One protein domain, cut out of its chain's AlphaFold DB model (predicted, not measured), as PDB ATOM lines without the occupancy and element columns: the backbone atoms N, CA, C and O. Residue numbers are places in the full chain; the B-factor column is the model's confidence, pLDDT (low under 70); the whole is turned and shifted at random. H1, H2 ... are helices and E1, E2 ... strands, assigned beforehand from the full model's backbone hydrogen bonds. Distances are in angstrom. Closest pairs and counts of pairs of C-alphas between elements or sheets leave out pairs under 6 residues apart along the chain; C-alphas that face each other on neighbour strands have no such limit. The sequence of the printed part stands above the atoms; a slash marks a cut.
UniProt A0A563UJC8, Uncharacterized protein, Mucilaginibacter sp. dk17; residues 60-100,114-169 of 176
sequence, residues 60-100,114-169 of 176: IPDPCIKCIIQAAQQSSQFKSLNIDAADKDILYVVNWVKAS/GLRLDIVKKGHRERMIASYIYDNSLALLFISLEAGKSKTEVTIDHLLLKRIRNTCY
ATOM      1  N   ILE A  60      19.872 -46.720 -22.611       61.81
ATOM      2  CA  ILE A  60      18.815 -46.377 -23.559       61.81
ATOM      3  C   ILE A  60      17.629 -47.290 -23.240       61.81
ATOM      4  O   ILE A  60      17.829 -48.504 -23.182       61.81
ATOM      5  N   PRO A  61      16.411 -46.762 -23.035       64.50
ATOM      6  CA  PRO A  61      15.265 -47.614 -22.767       64.50
ATOM      7  C   PRO A  61      15.079 -48.640 -23.893       64.50
ATOM      8  O   PRO A  61      14.984 -48.259 -25.061       64.50
ATOM      9  N   ASP A  62      14.952 -49.923 -23.557       67.12
ATOM     10  CA  ASP A  62      14.662 -50.992 -24.525       67.12
ATOM     11  C   ASP A  62      13.519 -50.651 -25.505       67.12
ATOM     12  O   ASP A  62      13.650 -50.949 -26.696       67.12
ATOM     13  N   PRO A  63      12.409 -50.000 -25.080       73.75
ATOM     14  CA  PRO A  63      11.361 -49.578 -26.005       73.75
ATOM     15  C   PRO A  63      11.851 -48.609 -27.086       73.75
ATOM     16  O   PRO A  63      11.400 -48.711 -28.225       73.75
ATOM     17  N   CYS A  64      12.786 -47.710 -26.760       76.12
ATOM     18  CA  CYS A  64      13.381 -46.801 -27.734       76.12
ATOM     19  C   CYS A  64      14.159 -47.576 -28.800       76.12
ATOM     20  O   CYS A  64      13.901 -47.420 -29.993       76.12
ATOM     21  N   ILE A  65      15.064 -48.466 -28.371       73.75
ATOM     22  CA  ILE A  65      15.883 -49.276 -29.284       73.75
ATOM     23  C   ILE A  65      14.983 -50.096 -30.210       73.75
ATOM     24  O   ILE A  65      15.167 -50.082 -31.427       73.75
ATOM     25  N   LYS A  66      13.954 -50.749 -29.656       78.19
ATOM     26  CA  LYS A  66      12.985 -51.534 -30.433       78.19
ATOM     27  C   LYS A  66      12.243 -50.685 -31.465       78.19
ATOM     28  O   LYS A  66      12.055 -51.144 -32.588       78.19
ATOM     29  N   CYS A  67      11.855 -49.455 -31.124       82.38
ATOM     30  CA  CYS A  67      11.189 -48.561 -32.074       82.38
ATOM     31  C   CYS A  67      12.123 -48.124 -33.211       82.38
ATOM     32  O   CYS A  67      11.689 -48.088 -34.361       82.38
ATOM     33  N   ILE A  68      13.396 -47.837 -32.919       83.12
ATOM     34  CA  ILE A  68      14.383 -47.477 -33.948       83.12
ATOM     35  C   ILE A  68      14.672 -48.677 -34.862       83.12
ATOM     36  O   ILE A  68      14.674 -48.513 -36.078       83.12
ATOM     37  N   ILE A  69      14.845 -49.885 -34.309       83.75
ATOM     38  CA  ILE A  69      15.016 -51.117 -35.102       83.75
ATOM     39  C   ILE A  69      13.794 -51.353 -35.995       83.75
ATOM     40  O   ILE A  69      13.949 -51.604 -37.187       83.75
ATOM     41  N   GLN A  70      12.582 -51.212 -35.451       86.38
ATOM     42  CA  GLN A  70      11.350 -51.353 -36.226       86.38
ATOM     43  C   GLN A  70      11.293 -50.344 -37.382       86.38
ATOM     44  O   GLN A  70      10.958 -50.715 -38.505       86.38
ATOM     45  N   ALA A  71      11.636 -49.080 -37.131       87.44
ATOM     46  CA  ALA A  71      11.665 -48.052 -38.168       87.44
ATOM     47  C   ALA A  71      12.724 -48.320 -39.236       87.44
ATOM     48  O   ALA A  71      12.436 -48.162 -40.423       87.44
ATOM     49  N   ALA A  72      13.909 -48.789 -38.837       85.38
ATOM     50  CA  ALA A  72      14.929 -49.236 -39.771       85.38
ATOM     51  C   ALA A  72      14.378 -50.362 -40.658       85.38
ATOM     52  O   ALA A  72      14.322 -50.192 -41.871       85.38
ATOM     53  N   GLN A  73      13.855 -51.442 -40.076       84.56
ATOM     54  CA  GLN A  73      13.334 -52.602 -40.813       84.56
ATOM     55  C   GLN A  73      12.165 -52.274 -41.758       84.56
ATOM     56  O   GLN A  73      12.006 -52.900 -42.806       84.56
ATOM     57  N   GLN A  74      11.335 -51.288 -41.410       85.81
ATOM     58  CA  GLN A  74      10.211 -50.868 -42.250       85.81
ATOM     59  C   GLN A  74      10.618 -49.945 -43.405       85.81
ATOM     60  O   GLN A  74       9.870 -49.860 -44.388       85.81
ATOM     61  N   SER A  75      11.785 -49.298 -43.310       84.88
ATOM     62  CA  SER A  75      12.293 -48.383 -44.333       84.88
ATOM     63  C   SER A  75      12.516 -49.076 -45.678       84.88
ATOM     64  O   SER A  75      12.913 -50.243 -45.747       84.88
ATOM     65  N   SER A  76      12.274 -48.351 -46.772       85.62
ATOM     66  CA  SER A  76      12.542 -48.855 -48.126       85.62
ATOM     67  C   SER A  76      14.027 -49.160 -48.323       85.62
ATOM     68  O   SER A  76      14.370 -50.154 -48.960       85.62
ATOM     69  N   GLN A  77      14.905 -48.360 -47.713       84.81
ATOM     70  CA  GLN A  77      16.347 -48.554 -47.771       84.81
ATOM     71  C   GLN A  77      16.756 -49.873 -47.118       84.81
ATOM     72  O   GLN A  77      17.500 -50.626 -47.735       84.81
ATOM     73  N   PHE A  78      16.226 -50.217 -45.939       83.06
ATOM     74  CA  PHE A  78      16.525 -51.510 -45.314       83.06
ATOM     75  C   PHE A  78      16.050 -52.679 -46.172       83.06
ATOM     76  O   PHE A  78      16.803 -53.614 -46.422       83.06
ATOM     77  N   LYS A  79      14.815 -52.596 -46.684       84.75
ATOM     78  CA  LYS A  79      14.243 -53.627 -47.560       84.75
ATOM     79  C   LYS A  79      15.079 -53.831 -48.827       84.75
ATOM     80  O   LYS A  79      15.220 -54.961 -49.282       84.75
ATOM     81  N   SER A  80      15.686 -52.767 -49.359       84.38
ATOM     82  CA  SER A  80      16.569 -52.847 -50.531       84.38
ATOM     83  C   SER A  80      17.901 -53.561 -50.273       84.38
ATOM     84  O   SER A  80      18.526 -54.031 -51.219       84.38
ATOM     85  N   LEU A  81      18.323 -53.697 -49.009       80.69
ATOM     86  CA  LEU A  81      19.545 -54.426 -48.648       80.69
ATOM     87  C   LEU A  81      19.376 -55.950 -48.757       80.69
ATOM     88  O   LEU A  81      20.369 -56.668 -48.665       80.69
ATOM     89  N   ASN A  82      18.143 -56.437 -48.959       80.44
ATOM     90  CA  ASN A  82      17.799 -57.856 -49.067       80.44
ATOM     91  C   ASN A  82      18.313 -58.693 -47.877       80.44
ATOM     92  O   ASN A  82      18.868 -59.779 -48.040       80.44
ATOM     93  N   ILE A  83      18.165 -58.137 -46.673       73.56
ATOM     94  CA  ILE A  83      18.533 -58.771 -45.406       73.56
ATOM     95  C   ILE A  83      17.258 -59.243 -44.731       73.56
ATOM     96  O   ILE A  83      16.324 -58.458 -44.552       73.56
ATOM     97  N   ASP A  84      17.236 -60.506 -44.318       68.56
ATOM     98  CA  ASP A  84      16.171 -60.998 -43.458       68.56
ATOM     99  C   ASP A  84      16.347 -60.407 -42.052       68.56
ATOM    100  O   ASP A  84      17.405 -60.517 -41.432       68.56
ATOM    101  N   ALA A  85      15.306 -59.758 -41.535       64.06
ATOM    102  CA  ALA A  85      15.298 -59.205 -40.185       64.06
ATOM    103  C   ALA A  85      15.498 -60.280 -39.096       64.06
ATOM    104  O   ALA A  85      15.929 -59.940 -37.992       64.06
ATOM    105  N   ALA A  86      15.192 -61.546 -39.406       66.19
ATOM    106  CA  ALA A  86      15.402 -62.709 -38.546       66.19
ATOM    107  C   ALA A  86      16.773 -63.386 -38.744       66.19
ATOM    108  O   ALA A  86      17.046 -64.405 -38.105       66.19
ATOM    109  N   ASP A  87      17.639 -62.847 -39.608       72.25
ATOM    110  CA  ASP A  87      18.972 -63.396 -39.837       72.25
ATOM    111  C   ASP A  87      19.811 -63.330 -38.544       72.25
ATOM    112  O   ASP A  87      20.128 -62.262 -38.012       72.25
ATOM    113  N   LYS A  88      20.184 -64.510 -38.034       71.81
ATOM    114  CA  LYS A  88      21.011 -64.697 -36.825       71.81
ATOM    115  C   LYS A  88      22.414 -64.091 -36.952       71.81
ATOM    116  O   LYS A  88      23.092 -63.868 -35.936       71.81
ATOM    117  N   ASP A  89      22.838 -63.830 -38.186       75.31
ATOM    118  CA  ASP A  89      24.111 -63.216 -38.517       75.31
ATOM    119  C   ASP A  89      24.021 -61.685 -38.541       75.31
ATOM    120  O   ASP A  89      25.005 -61.027 -38.853       75.31
ATOM    121  N   ILE A  90      22.891 -61.086 -38.153       77.44
ATOM    122  CA  ILE A  90      22.752 -59.635 -38.004       77.44
ATOM    123  C   ILE A  90      22.891 -59.221 -36.536       77.44
ATOM    124  O   ILE A  90      22.294 -59.797 -35.626       77.44
ATOM    125  N   LEU A  91      23.702 -58.191 -36.303       77.25
ATOM    126  CA  LEU A  91      23.879 -57.511 -35.026       77.25
ATOM    127  C   LEU A  91      23.367 -56.080 -35.119       77.25
ATOM    128  O   LEU A  91      23.631 -55.372 -36.091       77.25
ATOM    129  N   TYR A  92      22.695 -55.651 -34.058       79.12
ATOM    130  CA  TYR A  92      22.253 -54.280 -33.859       79.12
ATOM    131  C   TYR A  92      23.106 -53.661 -32.754       79.12
ATOM    132  O   TYR A  92      22.982 -54.033 -31.588       79.12
ATOM    133  N   VAL A  93      23.992 -52.737 -33.121       79.12
ATOM    134  CA  VAL A  93      24.890 -52.054 -32.186       79.12
ATOM    135  C   VAL A  93      24.392 -50.632 -31.990       79.12
ATOM    136  O   VAL A  93      24.256 -49.877 -32.949       79.12
ATOM    137  N   VAL A  94      24.105 -50.257 -30.747       75.69
ATOM    138  CA  VAL A  94      23.540 -48.942 -30.428       75.69
ATOM    139  C   VAL A  94      24.598 -48.062 -29.777       75.69
ATOM    140  O   VAL A  94      25.238 -48.463 -28.810       75.69
ATOM    141  N   ASN A  95      24.762 -46.850 -30.298       75.31
ATOM    142  CA  ASN A  95      25.750 -45.880 -29.853       75.31
ATOM    143  C   ASN A  95      25.112 -44.505 -29.644       75.31
ATOM    144  O   ASN A  95      24.322 -44.034 -30.462       75.31
ATOM    145  N   TRP A  96      25.523 -43.813 -28.585       74.62
ATOM    146  CA  TRP A  96      25.257 -42.386 -28.428       74.62
ATOM    147  C   TRP A  96      26.107 -41.590 -29.420       74.62
ATOM    148  O   TRP A  96      27.318 -41.798 -29.509       74.62
ATOM    149  N   VAL A  97      25.493 -40.670 -30.164       73.38
ATOM    150  CA  VAL A  97      26.205 -39.820 -31.127       73.38
ATOM    151  C   VAL A  97      25.788 -38.363 -31.008       73.38
ATOM    152  O   VAL A  97      24.712 -38.025 -30.516       73.38
ATOM    153  N   LYS A  98      26.653 -37.475 -31.497       73.00
ATOM    154  CA  LYS A  98      26.241 -36.115 -31.843       73.00
ATOM    155  C   LYS A  98      25.476 -36.205 -33.159       73.00
ATOM    156  O   LYS A  98      26.039 -36.640 -34.168       73.00
ATOM    157  N   ALA A  99      24.193 -35.880 -33.135       65.25
ATOM    158  CA  ALA A  99      23.418 -35.780 -34.353       65.25
ATOM    159  C   ALA A  99      23.922 -34.571 -35.151       65.25
ATOM    160  O   ALA A  99      24.348 -33.561 -34.591       65.25
ATOM    161  N   SER A 100      23.981 -34.715 -36.470       63.12
ATOM    162  CA  SER A 100      24.479 -33.660 -37.348       63.12
ATOM    163  C   SER A 100      23.285 -32.938 -37.951       63.12
ATOM    164  O   SER A 100      22.596 -33.527 -38.783       63.12
ATOM    165  N   GLY A 114      21.789 -37.483 -30.487       77.19
ATOM    166  CA  GLY A 114      21.379 -38.563 -31.373       77.19
ATOM    167  C   GLY A 114      21.697 -39.955 -30.853       77.19
ATOM    168  O   GLY A 114      22.627 -40.167 -30.071       77.19
ATOM    169  N   LEU A 115      20.931 -40.916 -31.358       79.56
ATOM    170  CA  LEU A 115      21.225 -42.338 -31.247       79.56
ATOM    171  C   LEU A 115      21.571 -42.893 -32.610       79.56
ATOM    172  O   LEU A 115      20.829 -42.694 -33.566       79.56
ATOM    173  N   ARG A 116      22.679 -43.622 -32.680       83.88
ATOM    174  CA  ARG A 116      23.092 -44.367 -33.857       83.88
ATOM    175  C   ARG A 116      22.850 -45.853 -33.637       83.88
ATOM    176  O   ARG A 116      23.344 -46.419 -32.670       83.88
ATOM    177  N   LEU A 117      22.107 -46.466 -34.541       82.19
ATOM    178  CA  LEU A 117      21.903 -47.898 -34.658       82.19
ATOM    179  C   LEU A 117      22.717 -48.392 -35.856       82.19
ATOM    180  O   LEU A 117      22.349 -48.147 -37.003       82.19
ATOM    181  N   ASP A 118      23.814 -49.084 -35.585       81.38
ATOM    182  CA  ASP A 118      24.638 -49.733 -36.597       81.38
ATOM    183  C   ASP A 118      24.138 -51.169 -36.806       81.38
ATOM    184  O   ASP A 118      23.957 -51.926 -35.852       81.38
ATOM    185  N   ILE A 119      23.899 -51.537 -38.063       81.12
ATOM    186  CA  ILE A 119      23.481 -52.880 -38.470       81.12
ATOM    187  C   ILE A 119      24.700 -53.571 -39.067       81.12
ATOM    188  O   ILE A 119      25.251 -53.117 -40.074       81.12
ATOM    189  N   VAL A 120      25.140 -54.650 -38.431       81.69
ATOM    190  CA  VAL A 120      26.409 -55.320 -38.725       81.69
ATOM    191  C   VAL A 120      26.147 -56.771 -39.100       81.69
ATOM    192  O   VAL A 120      25.422 -57.470 -38.397       81.69
ATOM    193  N   LYS A 121      26.758 -57.239 -40.190       80.56
ATOM    194  CA  LYS A 121      26.773 -58.659 -40.550       80.56
ATOM    195  C   LYS A 121      27.939 -59.357 -39.853       80.56
ATOM    196  O   LYS A 121      29.090 -58.942 -40.019       80.56
ATOM    197  N   LYS A 122      27.643 -60.426 -39.118       74.94
ATOM    198  CA  LYS A 122      28.612 -61.377 -38.572       74.94
ATOM    199  C   LYS A 122      29.249 -62.166 -39.713       74.94
ATOM    200  O   LYS A 122      28.614 -62.496 -40.711       74.94
ATOM    201  N   GLY A 123      30.521 -62.483 -39.549       76.06
ATOM    202  CA  GLY A 123      31.304 -63.272 -40.489       76.06
ATOM    203  C   GLY A 123      32.746 -63.354 -40.004       76.06
ATOM    204  O   GLY A 123      33.036 -62.999 -38.866       76.06
ATOM    205  N   HIS A 124      33.674 -63.762 -40.873       73.81
ATOM    206  CA  HIS A 124      35.108 -63.746 -40.543       73.81
ATOM    207  C   HIS A 124      35.635 -62.349 -40.189       73.81
ATOM    208  O   HIS A 124      36.592 -62.217 -39.429       73.81
ATOM    209  N   ARG A 125      35.009 -61.306 -40.743       77.88
ATOM    210  CA  ARG A 125      35.152 -59.919 -40.305       77.88
ATOM    211  C   ARG A 125      33.764 -59.314 -40.218       77.88
ATOM    212  O   ARG A 125      32.979 -59.455 -41.155       77.88
ATOM    213  N   GLU A 126      33.484 -58.649 -39.108       75.81
ATOM    214  CA  GLU A 126      32.262 -57.873 -38.957       75.81
ATOM    215  C   GLU A 126      32.223 -56.769 -40.011       75.81
ATOM    216  O   GLU A 126      33.190 -56.024 -40.199       75.81
ATOM    217  N   ARG A 127      31.104 -56.679 -40.727       83.25
ATOM    218  CA  ARG A 127      30.899 -55.665 -41.758       83.25
ATOM    219  C   ARG A 127      29.664 -54.850 -41.429       83.25
ATOM    220  O   ARG A 127      28.562 -55.392 -41.379       83.25
ATOM    221  N   MET A 128      29.839 -53.542 -41.271       82.56
ATOM    222  CA  MET A 128      28.711 -52.619 -41.189       82.56
ATOM    223  C   MET A 128      27.981 -52.582 -42.535       82.56
ATOM    224  O   MET A 128      28.598 -52.443 -43.592       82.56
ATOM    225  N   ILE A 129      26.665 -52.731 -42.476       83.69
ATOM    226  CA  ILE A 129      25.773 -52.754 -43.632       83.69
ATOM    227  C   ILE A 129      25.104 -51.391 -43.794       83.69
ATOM    228  O   ILE A 129      25.045 -50.839 -44.888       83.69
ATOM    229  N   ALA A 130      24.592 -50.860 -42.687       85.69
ATOM    230  CA  ALA A 130      23.900 -49.590 -42.637       85.69
ATOM    231  C   ALA A 130      23.996 -49.013 -41.227       85.69
ATOM    232  O   ALA A 130      24.142 -49.744 -40.246       85.69
ATOM    233  N   SER A 131      23.876 -47.699 -41.139       87.69
ATOM    234  CA  SER A 131      23.816 -46.964 -39.890       87.69
ATOM    235  C   SER A 131      22.604 -46.046 -39.910       87.69
ATOM    236  O   SER A 131      22.432 -45.253 -40.835       87.69
ATOM    237  N   TYR A 132      21.751 -46.155 -38.900       86.88
ATOM    238  CA  TYR A 132      20.581 -45.306 -38.721       86.88
ATOM    239  C   TYR A 132      20.841 -44.336 -37.584       86.88
ATOM    240  O   TYR A 132      21.286 -44.745 -36.522       86.88
ATOM    241  N   ILE A 133      20.565 -43.054 -37.781       87.00
ATOM    242  CA  ILE A 133      20.773 -42.019 -36.774       87.00
ATOM    243  C   ILE A 133      19.438 -41.362 -36.488       87.00
ATOM    244  O   ILE A 133      18.906 -40.651 -37.334       87.00
ATOM    245  N   TYR A 134      18.901 -41.595 -35.298       84.56
ATOM    246  CA  TYR A 134      17.790 -40.811 -34.793       84.56
ATOM    247  C   TYR A 134      18.340 -39.519 -34.191       84.56
ATOM    248  O   TYR A 134      19.103 -39.562 -33.227       84.56
ATOM    249  N   ASP A 135      17.973 -38.386 -34.781       80.00
ATOM    250  CA  ASP A 135      18.256 -37.053 -34.262       80.00
ATOM    251  C   ASP A 135      17.079 -36.612 -33.388       80.00
ATOM    252  O   ASP A 135      15.973 -36.381 -33.882       80.00
ATOM    253  N   ASN A 136      17.311 -36.510 -32.080       75.19
ATOM    254  CA  ASN A 136      16.279 -36.120 -31.125       75.19
ATOM    255  C   ASN A 136      15.916 -34.629 -31.248       75.19
ATOM    256  O   ASN A 136      14.787 -34.247 -30.955       75.19
ATOM    257  N   SER A 137      16.847 -33.780 -31.700       71.06
ATOM    258  CA  SER A 137      16.609 -32.344 -31.888       71.06
ATOM    259  C   SER A 137      15.693 -32.079 -33.079       71.06
ATOM    260  O   SER A 137      14.799 -31.241 -32.994       71.06
ATOM    261  N   LEU A 138      15.893 -32.811 -34.175       72.88
ATOM    262  CA  LEU A 138      15.052 -32.705 -35.370       72.88
ATOM    263  C   LEU A 138      13.811 -33.599 -35.297       72.88
ATOM    264  O   LEU A 138      12.867 -33.417 -36.062       72.88
ATOM    265  N   ALA A 139      13.809 -34.571 -34.384       75.88
ATOM    266  CA  ALA A 139      12.860 -35.671 -34.355       75.88
ATOM    267  C   ALA A 139      12.751 -36.383 -35.714       75.88
ATOM    268  O   ALA A 139      11.651 -36.709 -36.159       75.88
ATOM    269  N   LEU A 140      13.897 -36.631 -36.350       81.81
ATOM    270  CA  LEU A 140      14.014 -37.294 -37.649       81.81
ATOM    271  C   LEU A 140      14.949 -38.498 -37.553       81.81
ATOM    272  O   LEU A 140      15.888 -38.522 -36.756       81.81
ATOM    273  N   LEU A 141      14.683 -39.509 -38.377       85.00
ATOM    274  CA  LEU A 141      15.551 -40.666 -38.543       85.00
ATOM    275  C   LEU A 141      16.307 -40.515 -39.858       85.00
ATOM    276  O   LEU A 141      15.705 -40.285 -40.899       85.00
ATOM    277  N   PHE A 142      17.618 -40.684 -39.815       87.06
ATOM    278  CA  PHE A 142      18.486 -40.645 -40.981       87.06
ATOM    279  C   PHE A 142      19.129 -42.005 -41.202       87.06
ATOM    280  O   PHE A 142      19.368 -42.737 -40.247       87.06
ATOM    281  N   ILE A 143      19.457 -42.329 -42.446       84.12
ATOM    282  CA  ILE A 143      20.266 -43.489 -42.808       84.12
ATOM    283  C   ILE A 143      21.570 -43.031 -43.450       84.12
ATOM    284  O   ILE A 143      21.619 -42.059 -44.205       84.12
ATOM    285  N   SER A 144      22.631 -43.765 -43.150       82.00
ATOM    286  CA  SER A 144      23.938 -43.672 -43.769       82.00
ATOM    287  C   SER A 144      24.401 -45.088 -44.115       82.00
ATOM    288  O   SER A 144      24.557 -45.931 -43.233       82.00
ATOM    289  N   LEU A 145      24.578 -45.376 -45.407       74.12
ATOM    290  CA  LEU A 145      25.053 -46.684 -45.887       74.12
ATOM    291  C   LEU A 145      26.579 -46.827 -45.785       74.12
ATOM    292  O   LEU A 145      27.125 -47.917 -45.913       74.12
ATOM    293  N   GLU A 146      27.268 -45.724 -45.512       66.81
ATOM    294  CA  GLU A 146      28.706 -45.675 -45.305       66.81
ATOM    295  C   GLU A 146      29.015 -44.780 -44.110       66.81
ATOM    296  O   GLU A 146      28.576 -43.631 -44.057       66.81
ATOM    297  N   ALA A 147      29.788 -45.289 -43.152       55.19
ATOM    298  CA  ALA A 147      30.061 -44.582 -41.908       55.19
ATOM    299  C   ALA A 147      30.688 -43.208 -42.196       55.19
ATOM    300  O   ALA A 147      31.787 -43.115 -42.735       55.19
ATOM    301  N   GLY A 148      29.983 -42.136 -41.825       54.47
ATOM    302  CA  GLY A 148      30.473 -40.763 -41.965       54.47
ATOM    303  C   GLY A 148      30.202 -40.083 -43.313       54.47
ATOM    304  O   GLY A 148      30.653 -38.954 -43.490       54.47
ATOM    305  N   LYS A 149      29.460 -40.705 -44.241       62.50
ATOM    306  CA  LYS A 149      29.037 -40.072 -45.508       62.50
ATOM    307  C   LYS A 149      27.638 -39.440 -45.429       62.50
ATOM    308  O   LYS A 149      26.999 -39.446 -44.374       62.50
ATOM    309  N   SER A 150      27.188 -38.871 -46.556       64.25
ATOM    310  CA  SER A 150      25.879 -38.231 -46.746       64.25
ATOM    311  C   SER A 150      24.752 -39.029 -46.099       64.25
ATOM    312  O   SER A 150      24.651 -40.246 -46.275       64.25
ATOM    313  N   LYS A 151      23.913 -38.323 -45.346       77.56
ATOM    314  CA  LYS A 151      22.767 -38.889 -44.646       77.56
ATOM    315  C   LYS A 151      21.511 -38.602 -45.451       77.56
ATOM    316  O   LYS A 151      21.310 -37.467 -45.872       77.56
ATOM    317  N   THR A 152      20.670 -39.612 -45.617       82.19
ATOM    318  CA  THR A 152      19.348 -39.457 -46.229       82.19
ATOM    319  C   THR A 152      18.303 -39.578 -45.136       82.19
ATOM    320  O   THR A 152      18.402 -40.468 -44.291       82.19
ATOM    321  N   GLU A 153      17.316 -38.688 -45.117       85.62
ATOM    322  CA  GLU A 153      16.179 -38.839 -44.212       85.62
ATOM    323  C   GLU A 153      15.412 -40.122 -44.554       85.62
ATOM    324  O   GLU A 153      15.139 -40.429 -45.716       85.62
ATOM    325  N   VAL A 154      15.091 -40.898 -43.528       84.75
ATOM    326  CA  VAL A 154      14.279 -42.098 -43.651       84.75
ATOM    327  C   VAL A 154      12.825 -41.688 -43.512       84.75
ATOM    328  O   VAL A 154      12.361 -41.336 -42.428       84.75
ATOM    329  N   THR A 155      12.084 -41.790 -44.609       83.50
ATOM    330  CA  THR A 155      10.635 -41.618 -44.574       83.50
ATOM    331  C   THR A 155      10.006 -42.813 -43.863       83.50
ATOM    332  O   THR A 155      10.037 -43.939 -44.362       83.50
ATOM    333  N   ILE A 156       9.439 -42.566 -42.685       79.31
ATOM    334  CA  ILE A 156       8.724 -43.561 -41.881       79.31
ATOM    335  C   ILE A 156       7.323 -43.063 -41.539       79.31
ATOM    336  O   ILE A 156       7.057 -41.862 -41.534       79.31
ATOM    337  N   ASP A 157       6.431 -44.003 -41.238       81.12
ATOM    338  CA  ASP A 157       5.058 -43.698 -40.848       81.12
ATOM    339  C   ASP A 157       4.993 -42.735 -39.644       81.12
ATOM    340  O   ASP A 157       5.756 -42.840 -38.675       81.12
ATOM    341  N   HIS A 158       4.039 -41.800 -39.682       78.06
ATOM    342  CA  HIS A 158       3.893 -40.763 -38.662       78.06
ATOM    343  C   HIS A 158       3.577 -41.321 -37.265       78.06
ATOM    344  O   HIS A 158       3.997 -40.722 -36.267       78.06
ATOM    345  N   LEU A 159       2.860 -42.448 -37.157       79.19
ATOM    346  CA  LEU A 159       2.573 -43.087 -35.868       79.19
ATOM    347  C   LEU A 159       3.839 -43.717 -35.291       79.19
ATOM    348  O   LEU A 159       4.088 -43.587 -34.089       79.19
ATOM    349  N   LEU A 160       4.662 -44.345 -36.134       78.38
ATOM    350  CA  LEU A 160       5.947 -44.891 -35.710       78.38
ATOM    351  C   LEU A 160       6.915 -43.784 -35.284       78.38
ATOM    352  O   LEU A 160       7.526 -43.890 -34.221       78.38
ATOM    353  N   LEU A 161       6.975 -42.673 -36.022       77.69
ATOM    354  CA  LEU A 161       7.785 -41.515 -35.639       77.69
ATOM    355  C   LEU A 161       7.325 -40.896 -34.311       77.69
ATOM    356  O   LEU A 161       8.136 -40.499 -33.473       77.69
ATOM    357  N   LYS A 162       6.008 -40.821 -34.080       78.25
ATOM    358  CA  LYS A 162       5.445 -40.394 -32.790       78.25
ATOM    359  C   LYS A 162       5.828 -41.359 -31.665       78.25
ATOM    360  O   LYS A 162       6.168 -40.912 -30.574       78.25
ATOM    361  N   ARG A 163       5.811 -42.668 -31.920       79.12
ATOM    362  CA  ARG A 163       6.216 -43.678 -30.934       79.12
ATOM    363  C   ARG A 163       7.703 -43.580 -30.599       79.12
ATOM    364  O   ARG A 163       8.034 -43.616 -29.418       79.12
ATOM    365  N   ILE A 164       8.566 -43.397 -31.601       78.62
ATOM    366  CA  ILE A 164       9.996 -43.136 -31.396       78.62
ATOM    367  C   ILE A 164      10.151 -41.908 -30.511       78.62
ATOM    368  O   ILE A 164      10.722 -42.039 -29.443       78.62
ATOM    369  N   ARG A 165       9.548 -40.762 -30.851       75.25
ATOM    370  CA  ARG A 165       9.622 -39.557 -30.004       75.25
ATOM    371  C   ARG A 165       9.221 -39.815 -28.553       75.25
ATOM    372  O   ARG A 165       9.926 -39.405 -27.647       75.25
ATOM    373  N   ASN A 166       8.124 -40.532 -28.330       75.94
ATOM    374  CA  ASN A 166       7.618 -40.782 -26.981       75.94
ATOM    375  C   ASN A 166       8.490 -41.750 -26.165       75.94
ATOM    376  O   ASN A 166       8.465 -41.703 -24.939       75.94
ATOM    377  N   THR A 167       9.207 -42.661 -26.825       73.31
ATOM    378  CA  THR A 167       9.981 -43.732 -26.167       73.31
ATOM    379  C   THR A 167      11.479 -43.449 -26.133       73.31
ATOM    380  O   THR A 167      12.154 -43.848 -25.190       73.31
ATOM    381  N   CYS A 168      11.981 -42.724 -27.128       70.75
ATOM    382  CA  CYS A 168      13.349 -42.246 -27.299       70.75
ATOM    383  C   CYS A 168      13.541 -40.823 -26.775       70.75
ATOM    384  O   CYS A 168      14.462 -40.129 -27.191       70.75
ATOM    385  N   TYR A 169      12.681 -40.373 -25.864       65.81
ATOM    386  CA  TYR A 169      12.871 -39.089 -25.223       65.81
ATOM    387  C   TYR A 169      13.863 -39.220 -24.063       65.81
ATOM    388  O   TYR A 169      13.498 -39.616 -22.956       65.81
TER     389      TYR A 169
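AT A GLANCE: This is residues 60 to 100 and 114 to 169 of the 176 residues of an uncharacterized protein of Mucilaginibacter sp. dk17 (UniProt A0A563UJC8). A strongly twisted sheet of four antiparallel strands has the helix H1 packed across one face, and a second helix, H3, lies side by side with H1, touching the sheet only lightly. The short helix H2 follows at one end of H1, and the turn of the hairpin E2 and E3 lies at the end of the long axis opposite to H3. The printed part has 97 residues, with three named helices and four named strands in the order H1 H2 E1 E2 E3 E4 H3, and the class is mixed, helices and strands. The sheet runs E1, E2, E3, E4. The whole is compact and rounded, with a radius of gyration of the C-alphas of 12.6 A and spans of 37 by 26 by 24 A.

HOW THE PARTS SIT: E1, residues 90 to 97, is an edge strand and the antiparallel neighbour of E2, residues 114 to 121, at 156 degrees; N 93 and O 118 are 2.8 A apart, within hydrogen-bond range. E2 forms a hairpin with E3, residues 127 to 135, at 163 degrees, with N 117 and O 132 at 2.7 A. E3 forms a hairpin with the other edge strand, E4, residues 140 to 144, at 159 degrees, with N 133 and O 142 at 2.8 A. E2, E3 and E4 make a meander, each strand the antiparallel neighbour of the one before. Residues 142 to 143 of E4 also pair, antiparallel, with residues 152 to 153. H1, residues 62 to 74, is on the sheet at a height of 9.3 A, over E2 and E3, and with H1 on one face the two form two layers. On the local plane H1 stands at 61 degrees to E2, only just across the strands. The closest C-alphas of H1 and E3 are those of Ala 72 and Tyr 132, 7.0 A apart. H3, residues 158 to 167, touches H1 at a shallow tilt of 23 degrees, opposite ways, with the C-alphas of Cys 64 and Thr 167 closest at 4.8 A. H3 only grazes the sheet with residues 161 to 165. H2, residues 76 to 80, only grazes it with residues 77 to 78. H2 is close to H1 but not clearly touching, with the C-alphas of Ala 72 and Phe 78 closest at 6.2 A; H2 and H3 are apart. In H1, H2 and H3 every O i to N i+4 pair is within hydrogen-bond range.

IN THESE COORDINATES: E3 spans 23.7 A, E2 22.7 A, E1 21.3 A and E4 13.3 A. H1 spans 18.3 A from C-alpha 62 at (14.662, -50.992, -24.525), H3 14.2 A to C-alpha 167 at (9.981, -43.732, -26.167), and H2 6.2 A.

THE WHOLE: The farthest C-alphas, of His 124 and Leu 159, are 38.8 A apart. Residues 101 to 113 are not printed, and C-alphas 100 and 114 are 8.3 A apart across the cut. The link from E4 to H3 is long, 13 residues. Mean pLDDT of the printed part is 77.4; residues 60 to 62, 84 to 86, 99 to 100, 146 to 150 and 169 are under 70.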